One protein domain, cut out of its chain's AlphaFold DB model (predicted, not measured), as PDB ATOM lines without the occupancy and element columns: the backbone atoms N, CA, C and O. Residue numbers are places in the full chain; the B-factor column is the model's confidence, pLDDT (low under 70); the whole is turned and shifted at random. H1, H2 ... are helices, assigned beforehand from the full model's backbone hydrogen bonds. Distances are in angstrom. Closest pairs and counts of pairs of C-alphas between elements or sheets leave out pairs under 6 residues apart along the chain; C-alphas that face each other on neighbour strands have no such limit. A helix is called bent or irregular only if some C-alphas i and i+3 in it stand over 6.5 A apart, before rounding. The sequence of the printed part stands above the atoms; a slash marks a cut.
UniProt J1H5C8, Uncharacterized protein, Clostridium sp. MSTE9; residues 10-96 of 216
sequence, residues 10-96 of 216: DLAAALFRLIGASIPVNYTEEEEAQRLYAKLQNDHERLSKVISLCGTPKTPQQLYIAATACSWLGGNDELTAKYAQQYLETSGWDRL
ATOM      1  N   ASP A  10      34.774  21.015 -41.210       90.62
ATOM      2  CA  ASP A  10      35.004  22.361 -41.753       90.62
ATOM      3  C   ASP A  10      33.690  23.107 -42.023       90.62
ATOM      4  O   ASP A  10      33.560  24.276 -41.667       90.62
ATOM      5  N   LEU A  11      32.670  22.414 -42.544       93.25
ATOM      6  CA  LEU A  11      31.324  22.978 -42.678       93.25
ATOM      7  C   LEU A  11      30.681  23.233 -41.306       93.25
ATOM      8  O   LEU A  11      30.005  24.244 -41.125       93.25
ATOM      9  N   ALA A  12      30.904  22.342 -40.331       94.12
ATOM     10  CA  ALA A  12      30.459  22.547 -38.954       94.12
ATOM     11  C   ALA A  12      31.079  23.820 -38.364       94.12
ATOM     12  O   ALA A  12      30.367  24.640 -37.792       94.12
ATOM     13  N   ALA A  13      32.386  24.008 -38.550       92.12
ATOM     14  CA  ALA A  13      33.117  25.166 -38.058       92.12
ATOM     15  C   ALA A  13      32.651  26.465 -38.739       92.12
ATOM     16  O   ALA A  13      32.401  27.459 -38.057       92.12
ATOM     17  N   ALA A  14      32.475  26.449 -40.066       93.00
ATOM     18  CA  ALA A  14      31.988  27.595 -40.832       93.00
ATOM     19  C   ALA A  14      30.566  27.998 -40.411       93.00
ATOM     20  O   ALA A  14      30.317  29.167 -40.116       93.00
ATOM     21  N   LEU A  15      29.648  27.029 -40.282       94.56
ATOM     22  CA  LEU A  15      28.295  27.287 -39.782       94.56
ATOM     23  C   LEU A  15      28.325  27.835 -38.352       94.56
ATOM     24  O   LEU A  15      27.610  28.784 -38.049       94.56
ATOM     25  N   PHE A  16      29.165  27.279 -37.479       93.88
ATOM     26  CA  PHE A  16      29.234  27.714 -36.087       93.88
ATOM     27  C   PHE A  16      29.776  29.141 -35.940       93.88
ATOM     28  O   PHE A  16      29.307  29.909 -35.100       93.88
ATOM     29  N   ARG A  17      30.699  29.550 -36.816       91.88
ATOM     30  CA  ARG A  17      31.168  30.937 -36.869       91.88
ATOM     31  C   ARG A  17      30.054  31.914 -37.240       91.88
ATOM     32  O   ARG A  17      30.007  33.000 -36.673       91.88
ATOM     33  N   LEU A  18      29.141  31.533 -38.137       92.69
ATOM     34  CA  LEU A  18      27.974  32.363 -38.472       92.69
ATOM     35  C   LEU A  18      27.018  32.547 -37.279       92.69
ATOM     36  O   LEU A  18      26.336  33.562 -37.210       92.69
ATOM     37  N   ILE A  19      27.008  31.608 -36.325       92.81
ATOM     38  CA  ILE A  19      26.283  31.726 -35.042       92.81
ATOM     39  C   ILE A  19      27.053  32.625 -34.046       92.81
ATOM     40  O   ILE A  19      26.488  33.095 -33.067       92.81
ATOM     41  N   GLY A  20      28.339  32.898 -34.297       89.81
ATOM     42  CA  GLY A  20      29.179  33.800 -33.501       89.81
ATOM     43  C   GLY A  20      30.376  33.139 -32.814       89.81
ATOM     44  O   GLY A  20      31.095  33.813 -32.077       89.81
ATOM     45  N   ALA A  21      30.624  31.843 -33.028       87.06
ATOM     46  CA  ALA A  21      31.758  31.164 -32.406       87.06
ATOM     47  C   ALA A  21      33.101  31.611 -33.008       87.06
ATOM     48  O   ALA A  21      33.266  31.697 -34.227       87.06
ATOM     49  N   SER A  22      34.100  31.846 -32.154       80.19
ATOM     50  CA  SER A  22      35.461  32.180 -32.590       80.19
ATOM     51  C   SER A  22      36.274  30.903 -32.803       80.19
ATOM     52  O   SER A  22      37.033  30.476 -31.937       80.19
ATOM     53  N   ILE A  23      36.076  30.258 -33.955       76.81
ATOM     54  CA  ILE A  23      36.747  29.000 -34.307       76.81
ATOM     55  C   ILE A  23      37.653  29.232 -35.523       76.81
ATOM     56  O   ILE A  23      37.215  29.855 -36.494       76.81
ATOM     57  N   PRO A  24      38.907  28.750 -35.505       64.75
ATOM     58  CA  PRO A  24      39.756  28.712 -36.691       64.75
ATOM     59  C   PRO A  24      39.095  27.840 -37.764       64.75
ATOM     60  O   PRO A  24      38.828  26.662 -37.524       64.75
ATOM     61  N   VAL A  25      38.813  28.405 -38.939       65.19
ATOM     62  CA  VAL A  25      38.157  27.678 -40.036       65.19
ATOM     63  C   VAL A  25      38.980  27.699 -41.309       65.19
ATOM     64  O   VAL A  25      39.718  28.646 -41.582       65.19
ATOM     65  N   ASN A  26      38.780  26.663 -42.117       69.50
ATOM     66  CA  ASN A  26      39.091  26.695 -43.533       69.50
ATOM     67  C   ASN A  26      37.916  27.350 -44.285       69.50
ATOM     68  O   ASN A  26      36.766  26.963 -44.096       69.50
ATOM     69  N   TYR A  27      38.188  28.349 -45.128       67.56
ATOM     70  CA  TYR A  27      37.160  29.141 -45.828       67.56
ATOM     71  C   TYR A  27      36.484  28.400 -46.995       67.56
ATOM     72  O   TYR A  27      35.663  28.975 -47.704       67.56
ATOM     73  N   THR A  28      36.818  27.130 -47.214       77.00
ATOM     74  CA  THR A  28      36.342  26.336 -48.354       77.00
ATOM     75  C   THR A  28      34.839  26.060 -48.341       77.00
ATOM     76  O   THR A  28      34.268  25.820 -49.396       77.00
ATOM     77  N   GLU A  29      34.194  26.103 -47.174       86.62
ATOM     78  CA  GLU A  29      32.792  25.688 -46.983       86.62
ATOM     79  C   GLU A  29      31.850  26.862 -46.656       86.62
ATOM     80  O   GLU A  29      30.711  26.671 -46.226       86.62
ATOM     81  N   GLU A  30      32.318  28.098 -46.854       87.31
ATOM     82  CA  GLU A  30      31.619  29.308 -46.413       87.31
ATOM     83  C   GLU A  30      30.261  29.502 -47.093       87.31
ATOM     84  O   GLU A  30      29.258  29.790 -46.440       87.31
ATOM     85  N   GLU A  31      30.208  29.322 -48.413       91.62
ATOM     86  CA  GLU A  31      28.968  29.495 -49.170       91.62
ATOM     87  C   GLU A  31      27.906  28.471 -48.769       91.62
ATOM     88  O   GLU A  31      26.715  28.788 -48.704       91.62
ATOM     89  N   GLU A  32      28.317  27.228 -48.512       94.19
ATOM     90  CA  GLU A  32      27.396  26.188 -48.067       94.19
ATOM     91  C   GLU A  32      26.919  26.466 -46.636       94.19
ATOM     92  O   GLU A  32      25.722  26.348 -46.359       94.19
ATOM     93  N   ALA A  33      27.813  26.913 -45.750       93.44
ATOM     94  CA  ALA A  33      27.458  27.333 -44.399       93.44
ATOM     95  C   ALA A  33      26.420  28.465 -44.405       93.44
ATOM     96  O   ALA A  33      25.436  28.380 -43.671       93.44
ATOM     97  N   GLN A  34      26.576  29.473 -45.270       94.88
ATOM     98  CA  GLN A  34      25.609  30.570 -45.410       94.88
ATOM     99  C   GLN A  34      24.241  30.079 -45.898       94.88
ATOM    100  O   GLN A  34      23.209  30.468 -45.347       94.88
ATOM    101  N   ARG A  35      24.214  29.178 -46.890       95.81
ATOM    102  CA  ARG A  35      22.962  28.565 -47.372       95.81
ATOM    103  C   ARG A  35      22.264  27.768 -46.271       95.81
ATOM    104  O   ARG A  35      21.047  27.868 -46.125       95.81
ATOM    105  N   LEU A  36      23.016  26.989 -45.491       95.38
ATOM    106  CA  LEU A  36      22.475  26.254 -44.346       95.38
ATOM    107  C   LEU A  36      21.965  27.200 -43.259       95.38
ATOM    108  O   LEU A  36      20.856  27.004 -42.766       95.38
ATOM    109  N   TYR A  37      22.729  28.237 -42.921       95.88
ATOM    110  CA  TYR A  37      22.355  29.230 -41.917       95.88
ATOM    111  C   TYR A  37      21.032  29.922 -42.265       95.88
ATOM    112  O   TYR A  37      20.159  30.034 -41.405       95.88
ATOM    113  N   ALA A  38      20.854  30.322 -43.529       96.19
ATOM    114  CA  ALA A  38      19.627  30.949 -44.019       96.19
ATOM    115  C   ALA A  38      18.418  29.995 -44.043       96.19
ATOM    116  O   ALA A  38      17.278  30.444 -43.947       96.19
ATOM    117  N   LYS A  39      18.651  28.682 -44.182       97.06
ATOM    118  CA  LYS A  39      17.591  27.662 -44.205       97.06
ATOM    119  C   LYS A  39      17.091  27.284 -42.806       97.06
ATOM    120  O   LYS A  39      15.931  26.901 -42.670       97.06
ATOM    121  N   LEU A  40      17.960  27.334 -41.797       96.69
ATOM    122  CA  LEU A  40      17.645  26.956 -40.415       96.69
ATOM    123  C   LEU A  40      17.047  28.146 -39.659       96.69
ATOM    124  O   LEU A  40      17.576  29.262 -39.713       96.69
ATOM    125  N   GLN A  41      15.944  27.909 -38.952       93.25
ATOM    126  CA  GLN A  41      15.080  28.986 -38.464       93.25
ATOM    127  C   GLN A  41      15.639  29.704 -37.238       93.25
ATOM    128  O   GLN A  41      15.417  30.900 -37.062       93.25
ATOM    129  N   ASN A  42      16.351  28.981 -36.379       94.69
ATOM    130  CA  ASN A  42      16.806  29.478 -35.087       94.69
ATOM    131  C   ASN A  42      18.144  28.846 -34.682       94.69
ATOM    132  O   ASN A  42      18.611  27.878 -35.289       94.69
ATOM    133  N   ASP A  43      18.757  29.388 -33.633       93.06
ATOM    134  CA  ASP A  43      20.076  28.942 -33.182       93.06
ATOM    135  C   ASP A  43      20.066  27.522 -32.615       93.06
ATOM    136  O   ASP A  43      21.056  26.811 -32.760       93.06
ATOM    137  N   HIS A  44      18.941  27.053 -32.072       95.19
ATOM    138  CA  HIS A  44      18.811  25.674 -31.602       95.19
ATOM    139  C   HIS A  44      18.963  24.668 -32.757       95.19
ATOM    140  O   HIS A  44      19.736  23.709 -32.661       95.19
ATOM    141  N   GLU A  45      18.288  24.906 -33.884       96.56
ATOM    142  CA  GLU A  45      18.433  24.098 -35.100       96.56
ATOM    143  C   GLU A  45      19.846  24.192 -35.686       96.56
ATOM    144  O   GLU A  45      20.418  23.182 -36.108       96.56
ATOM    145  N   ARG A  46      20.436  25.393 -35.691       96.94
ATOM    146  CA  ARG A  46      21.796  25.630 -36.204       96.94
ATOM    147  C   ARG A  46      22.846  24.899 -35.375       96.94
ATOM    148  O   ARG A  46      23.675  24.194 -35.944       96.94
ATOM    149  N   LEU A  47      22.774  24.984 -34.050       96.50
ATOM    150  CA  LEU A  47      23.674  24.285 -33.132       96.50
ATOM    151  C   LEU A  47      23.503  22.763 -33.224       96.50
ATOM    152  O   LEU A  47      24.491  22.037 -33.336       96.50
ATOM    153  N   SER A  48      22.261  22.276 -33.289       96.12
ATOM    154  CA  SER A  48      21.981  20.853 -33.530       96.12
ATOM    155  C   SER A  48      22.592  20.378 -34.852       96.12
ATOM    156  O   SER A  48      23.186  19.296 -34.927       96.12
ATOM    157  N   LYS A  49      22.520  21.211 -35.901       96.94
ATOM    158  CA  LYS A  49      23.152  20.917 -37.187       96.94
ATOM    159  C   LYS A  49      24.678  20.886 -37.074       96.94
ATOM    160  O   LYS A  49      25.266  19.932 -37.584       96.94
ATOM    161  N   VAL A  50      25.306  21.840 -36.384       95.75
ATOM    162  CA  VAL A  50      26.761  21.860 -36.119       95.75
ATOM    163  C   VAL A  50      27.218  20.560 -35.448       95.75
ATOM    164  O   VAL A  50      28.156  19.920 -35.925       95.75
ATOM    165  N   ILE A  51      26.512  20.110 -34.406       95.00
ATOM    166  CA  ILE A  51      26.824  18.855 -33.703       95.00
ATOM    167  C   ILE A  51      26.688  17.662 -34.656       95.00
ATOM    168  O   ILE A  51      27.583  16.821 -34.726       95.00
ATOM    169  N   SER A  52      25.612  17.610 -35.449       95.12
ATOM    170  CA  SER A  52      25.404  16.520 -36.414       95.12
ATOM    171  C   SER A  52      26.506  16.443 -37.478       95.12
ATOM    172  O   SER A  52      26.922  15.349 -37.855       95.12
ATOM    173  N   LEU A  53      27.019  17.594 -37.934       94.88
ATOM    174  CA  LEU A  53      28.090  17.680 -38.930       94.88
ATOM    175  C   LEU A  53      29.432  17.186 -38.376       94.88
ATOM    176  O   LEU A  53      30.284  16.751 -39.148       94.88
ATOM    177  N   CYS A  54      29.616  17.176 -37.054       92.81
ATOM    178  CA  CYS A  54      30.790  16.564 -36.435       92.81
ATOM    179  C   CYS A  54      30.752  15.025 -36.488       92.81
ATOM    180  O   CYS A  54      31.800  14.386 -36.363       92.81
ATOM    181  N   GLY A  55      29.592  14.408 -36.741       92.06
ATOM    182  CA  GLY A  55      29.436  12.953 -36.772       92.06
ATOM    183  C   GLY A  55      29.724  12.330 -35.405       92.06
ATOM    184  O   GLY A  55      29.146  12.736 -34.404       92.06
ATOM    185  N   THR A  56      30.614  11.334 -35.350       92.94
ATOM    186  CA  THR A  56      31.197  10.840 -34.090       92.94
ATOM    187  C   THR A  56      32.544  11.535 -33.865       92.94
ATOM    188  O   THR A  56      33.515  11.137 -34.516       92.94
ATOM    189  N   PRO A  57      32.631  12.551 -32.983       93.06
ATOM    190  CA  PRO A  57      33.846  13.344 -32.812       93.06
ATOM    191  C   PRO A  57      35.026  12.489 -32.345       93.06
ATOM    192  O   PRO A  57      34.896  11.715 -31.399       93.06
ATOM    193  N   LYS A  58      36.171  12.615 -33.023       91.75
ATOM    194  CA  LYS A  58      37.422  11.915 -32.666       91.75
ATOM    195  C   LYS A  58      38.666  12.787 -32.799       91.75
ATOM    196  O   LYS A  58      39.670  12.526 -32.150       91.75
ATOM    197  N   THR A  59      38.625  13.786 -33.675       91.56
ATOM    198  CA  THR A  59      39.729  14.735 -33.855       91.56
ATOM    199  C   THR A  59      39.603  15.902 -32.874       91.56
ATOM    200  O   THR A  59      38.479  16.234 -32.485       91.56
ATOM    201  N   PRO A  60      40.708  16.588 -32.517       90.56
ATOM    202  CA  PRO A  60      40.653  17.780 -31.672       90.56
ATOM    203  C   PRO A  60      39.665  18.840 -32.177       90.56
ATOM    204  O   PRO A  60      38.899  19.379 -31.388       90.56
ATOM    205  N   GLN A  61      39.619  19.090 -33.491       90.00
ATOM    206  CA  GLN A  61      38.699  20.061 -34.095       90.00
ATOM    207  C   GLN A  61      37.232  19.649 -33.901       90.00
ATOM    208  O   GLN A  61      36.425  20.448 -33.433       90.00
ATOM    209  N   GLN A  62      36.883  18.395 -34.214       93.06
ATOM    210  CA  GLN A  62      35.517  17.892 -34.026       93.06
ATOM    211  C   GLN A  62      35.104  17.919 -32.555       93.06
ATOM    212  O   GLN A  62      33.974  18.282 -32.251       93.06
ATOM    213  N   LEU A  63      36.002  17.518 -31.652       95.25
ATOM    214  CA  LEU A  63      35.731  17.483 -30.217       95.25
ATOM    215  C   LEU A  63      35.521  18.892 -29.659       95.25
ATOM    216  O   LEU A  63      34.567  19.103 -28.919       95.25
ATOM    217  N   TYR A  64      36.346  19.856 -30.078       93.56
ATOM    218  CA  TYR A  64      36.191  21.263 -29.713       93.56
ATOM    219  C   TYR A  64      34.840  21.821 -30.174       93.56
ATOM    220  O   TYR A  64      34.075  22.355 -29.370       93.56
ATOM    221  N   ILE A  65      34.519  21.658 -31.463       94.06
ATOM    222  CA  ILE A  65      33.264  22.144 -32.051       94.06
ATOM    223  C   ILE A  65      32.070  21.486 -31.361       94.06
ATOM    224  O   ILE A  65      31.145  22.185 -30.958       94.06
ATOM    225  N   ALA A  66      32.092  20.162 -31.196       95.81
ATOM    226  CA  ALA A  66      30.993  19.423 -30.591       95.81
ATOM    227  C   ALA A  66      30.793  19.796 -29.118       95.81
ATOM    228  O   ALA A  66      29.663  20.065 -28.726       95.81
ATOM    229  N   ALA A  67      31.859  19.872 -28.313       96.50
ATOM    230  CA  ALA A  67      31.763  20.273 -26.909       96.50
ATOM    231  C   ALA A  67      31.204  21.696 -26.762       96.50
ATOM    232  O   ALA A  67      30.276  21.923 -25.985       96.50
ATOM    233  N   THR A  68      31.716  22.635 -27.560       95.81
ATOM    234  CA  THR A  68      31.281  24.038 -27.540       95.81
ATOM    235  C   THR A  68      29.834  24.183 -27.999       95.81
ATOM    236  O   THR A  68      29.027  24.801 -27.308       95.81
ATOM    237  N   ALA A  69      29.461  23.552 -29.115       96.25
ATOM    238  CA  ALA A  69      28.096  23.595 -29.626       96.25
ATOM    239  C   ALA A  69      27.101  22.918 -28.671       96.25
ATOM    240  O   ALA A  69      26.018  23.457 -28.459       96.25
ATOM    241  N   CYS A  70      27.462  21.788 -28.050       96.81
ATOM    242  CA  CYS A  70      26.638  21.151 -27.018       96.81
ATOM    243  C   CYS A  70      26.457  22.064 -25.797       96.81
ATOM    244  O   CYS A  70      25.341  22.188 -25.295       96.81
ATOM    245  N   SER A  71      27.516  22.753 -25.359       97.00
ATOM    246  CA  SER A  71      27.430  23.724 -24.264       97.00
ATOM    247  C   SER A  71      26.507  24.898 -24.589       97.00
ATOM    248  O   SER A  71      25.792  25.356 -23.703       97.00
ATOM    249  N   TRP A  72      26.524  25.402 -25.827       96.31
ATOM    250  CA  TRP A  72      25.663  26.513 -26.253       96.31
ATOM    251  C   TRP A  72      24.212  26.069 -26.451       96.31
ATOM    252  O   TRP A  72      23.293  26.829 -26.161       96.31
ATOM    253  N   LEU A  73      24.005  24.841 -26.936       95.75
ATOM    254  CA  LEU A  73      22.678  24.257 -27.118       95.75
ATOM    255  C   LEU A  73      21.983  24.014 -25.770       95.75
ATOM    256  O   LEU A  73      20.777  24.221 -25.655       95.75
ATOM    257  N   GLY A  74      22.752  23.584 -24.766       93.25
ATOM    258  CA  GLY A  74      22.250  23.213 -23.447       93.25
ATOM    259  C   GLY A  74      21.485  21.883 -23.436       93.25
ATOM    260  O   GLY A  74      21.261  21.247 -24.466       93.25
ATOM    261  N   GLY A  75      21.098  21.432 -22.240       88.56
ATOM    262  CA  GLY A  75      20.216  20.273 -22.051       88.56
ATOM    263  C   GLY A  75      20.858  18.889 -22.224       88.56
ATOM    264  O   GLY A  75      20.149  17.890 -22.140       88.56
ATOM    265  N   ASN A  76      22.174  18.798 -22.450       93.12
ATOM    266  CA  ASN A  76      22.891  17.519 -22.526       93.12
ATOM    267  C   ASN A  76      24.295  17.595 -21.902       93.12
ATOM    268  O   ASN A  76      25.315  17.446 -22.581       93.12
ATOM    269  N   ASP A  77      24.346  17.840 -20.592       97.12
ATOM    270  CA  ASP A  77      25.600  17.998 -19.848       97.12
ATOM    271  C   ASP A  77      26.486  16.742 -19.891       97.12
ATOM    272  O   ASP A  77      27.711  16.851 -19.917       97.12
ATOM    273  N   GLU A  78      25.905  15.540 -19.971       97.62
ATOM    274  CA  GLU A  78      26.682  14.299 -20.102       97.62
ATOM    275  C   GLU A  78      27.498  14.270 -21.397       97.62
ATOM    276  O   GLU A  78      28.689  13.941 -21.386       97.62
ATOM    277  N   LEU A  79      26.870  14.638 -22.517       96.06
ATOM    278  CA  LEU A  79      27.532  14.662 -23.814       96.06
ATOM    279  C   LEU A  79      28.553  15.800 -23.902       96.06
ATOM    280  O   LEU A  79      29.662  15.583 -24.394       96.06
ATOM    281  N   THR A  80      28.210  16.975 -23.367       98.31
ATOM    282  CA  THR A  80      29.125  18.119 -23.251       98.31
ATOM    283  C   THR A  80      30.378  17.738 -22.464       98.31
ATOM    284  O   THR A  80      31.492  17.896 -22.968       98.31
ATOM    285  N   ALA A  81      30.214  17.154 -21.271       98.44
ATOM    286  CA  ALA A  81      31.325  16.706 -20.437       98.44
ATOM    287  C   ALA A  81      32.167  15.635 -21.144       98.44
ATOM    288  O   ALA A  81      33.395  15.696 -21.118       98.44
ATOM    289  N   LYS A  82      31.524  14.678 -21.825       97.94
ATOM    290  CA  LYS A  82      32.221  13.633 -22.582       97.94
ATOM    291  C   LYS A  82      33.121  14.218 -23.673       97.94
ATOM    292  O   LYS A  82      34.284  13.830 -23.757       97.94
ATOM    293  N   TYR A  83      32.609  15.121 -24.510       97.81
ATOM    294  CA  TYR A  83      33.399  15.696 -25.603       97.81
ATOM    295  C   TYR A  83      34.493  16.639 -25.104       97.81
ATOM    296  O   TYR A  83      35.612  16.575 -25.611       97.81
ATOM    297  N   ALA A  84      34.213  17.452 -24.082       98.06
ATOM    298  CA  ALA A  84      35.214  18.336 -23.490       98.06
ATOM    299  C   ALA A  84      36.357  17.542 -22.831       98.06
ATOM    300  O   ALA A  84      37.528  17.839 -23.064       98.06
ATOM    301  N   GLN A  85      36.041  16.477 -22.083       98.25
ATOM    302  CA  GLN A  85      37.047  15.585 -21.497       98.25
ATOM    303  C   GLN A  85      37.909  14.927 -22.584       98.25
ATOM    304  O   GLN A  85      39.136  14.997 -22.530       98.25
ATOM    305  N   GLN A  86      37.278  14.356 -23.615       97.38
ATOM    306  CA  GLN A  86      37.998  13.732 -24.728       97.38
ATOM    307  C   GLN A  86      38.900  14.729 -25.460       97.38
ATOM    308  O   GLN A  86      40.021  14.377 -25.821       97.38
ATOM    309  N   TYR A  87      38.460  15.975 -25.662       95.50
ATOM    310  CA  TYR A  87      39.310  17.022 -26.230       95.50
ATOM    311  C   TYR A  87      40.572  17.246 -25.387       95.50
ATOM    312  O   TYR A  87      41.678  17.279 -25.926       95.50
ATOM    313  N   LEU A  88      40.412  17.385 -24.067       96.19
ATOM    314  CA  LEU A  88      41.512  17.682 -23.147       96.19
ATOM    315  C   LEU A  88      42.556  16.555 -23.081       96.19
ATOM    316  O   LEU A  88      43.729  16.848 -22.816       96.19
ATOM    317  N   GLU A  89      42.135  15.316 -23.354       95.31
ATOM    318  CA  GLU A  89      42.954  14.095 -23.417       95.31
ATOM    319  C   GLU A  89      43.564  13.825 -24.805       95.31
ATOM    320  O   GLU A  89      44.598  13.162 -24.911       95.31
ATOM    321  N   THR A  90      42.953  14.324 -25.884       92.75
ATOM    322  CA  THR A  90      43.386  14.039 -27.262       92.75
ATOM    323  C   THR A  90      44.590  14.891 -27.648       92.75
ATOM    324  O   THR A  90      44.558  16.101 -27.507       92.75
ATOM    325  N   SER A  91      45.647  14.318 -28.222       88.69
ATOM    326  CA  SER A  91      46.803  15.088 -28.718       88.69
ATOM    327  C   SER A  91      46.477  15.987 -29.924       88.69
ATOM    328  O   SER A  91      45.628  15.640 -30.742       88.69
ATOM    329  N   GLY A  92      47.228  17.078 -30.119       83.06
ATOM    330  CA  GLY A  92      47.124  17.941 -31.307       83.06
ATOM    331  C   GLY A  92      46.150  19.115 -31.170       83.06
ATOM    332  O   GLY A  92      45.942  19.846 -32.138       83.06
ATOM    333  N   TRP A  93      45.569  19.314 -29.983       82.50
ATOM    334  CA  TRP A  93      44.757  20.490 -29.644       82.50
ATOM    335  C   TRP A  93      45.542  21.807 -29.768       82.50
ATOM    336  O   TRP A  93      44.985  22.836 -30.135       82.50
ATOM    337  N   ASP A  94      46.848  21.772 -29.515       75.62
ATOM    338  CA  ASP A  94      47.777  22.905 -29.540       75.62
ATOM    339  C   ASP A  94      47.970  23.488 -30.946       75.62
ATOM    340  O   ASP A  94      48.311  24.659 -31.104       75.62
ATOM    341  N   ARG A  95      47.696  22.684 -31.978       75.44
ATOM    342  CA  ARG A  95      47.784  23.094 -33.384       75.44
ATOM    343  C   ARG A  95      46.554  23.850 -33.874       75.44
ATOM    344  O   ARG A  95      46.615  24.440 -34.949       75.44
ATOM    345  N   LEU A  96      45.451  23.831 -33.120       75.38
ATOM    346  CA  LEU A  96      44.210  24.497 -33.522       75.38
ATOM    347  C   LEU A  96      44.324  26.018 -33.396       75.38
ATOM    348  O   LEU A  96      43.868  26.740 -34.276       75.38
TER     349      LEU A  96
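What this domain is: This is residues 10 to 96 of the 216 residues of an uncharacterized protein of Clostridium sp. MSTE9 (UniProt J1H5C8). Three helices, H1, H3 and H4, make an up-and-down bundle in the middle, and one more helix is added at each side of it: H2 crosses H1 steeply on one side, and H5 folds back beside H4 on the other. H1 meets H4 more loosely than H3 meets either of them, and H2 and H5 lie farthest from the middle. The printed part has 87 residues with five named helices, H1 to H5 in that order along the chain, and no named strand; the class is all helix. It is compact, with a radius of gyration of the C-alphas of 12.3 A, and the C-alphas span 35 by 29 by 20 A.

Where its parts are: H1 is residues 10 to 19, 14.4 A from first to last C-alpha, and begins with C-alpha 10 at (35.004, 22.361, -41.753). H2 is residues 27 to 39, 19.7 A; it is irregular, with C-alphas 28 and 31 8.1 A apart. H3 is residues 43 to 54, 16.7 A. H4, residues 60 to 73, is the longest by residues and measures 19.6 A, with C-alpha 60 at (40.653, 17.780, -31.672). H5 is residues 77 to 89, 18.1 A, ending with C-alpha 89 at (42.954, 14.095, -23.417).

How they stand to each other: H1, H3 and H4 form a bundle that is up and down, each running against the one before it in the chain. H1 and H3 touch, closest at the C-alphas of Ala 12 and Val 50, 4.7 A apart, at a shallow tilt of 16 degrees, opposite ways. H3 and H4 are a helical hairpin; the C-alphas of Ile 51 and Ala 66 are closest at 5.2 A, with a shallow tilt of 23 degrees. H4 touches H1 with residues 65 to 69 alone, closest at the C-alphas of Ala 13 and Ile 65, 6.7 A; they run the same way at a shallow tilt of 32 degrees, only just short of steep. H2 touches H1, closest at the C-alphas of Leu 15 and Ala 33, 4.7 A, at a steep tilt of 53 degrees, the same way. H2 and H3 are close but not clearly touching, with the C-alphas of Tyr 37 and Arg 46 6.8 A apart. H4 and H5 are a helical hairpin, closest at the C-alphas of Ala 67 and Thr 80, 5.0 A, with a shallow tilt of 25 degrees. H5 is apart from H1, H2 and H3. In H1, H3, H4 and H5 every O i to N i+4 pair is within hydrogen-bond range; in H2 7 of 9 are.

The domain as a whole: The two C-alphas farthest apart are those of Gln 41 and Ser 91, 36.0 A. The printed part has no cut. The link from H1 to H2 is short, and the other three links are tight. The mean pLDDT of the printed part is 91.6, and residues 24 to 27 are under 70.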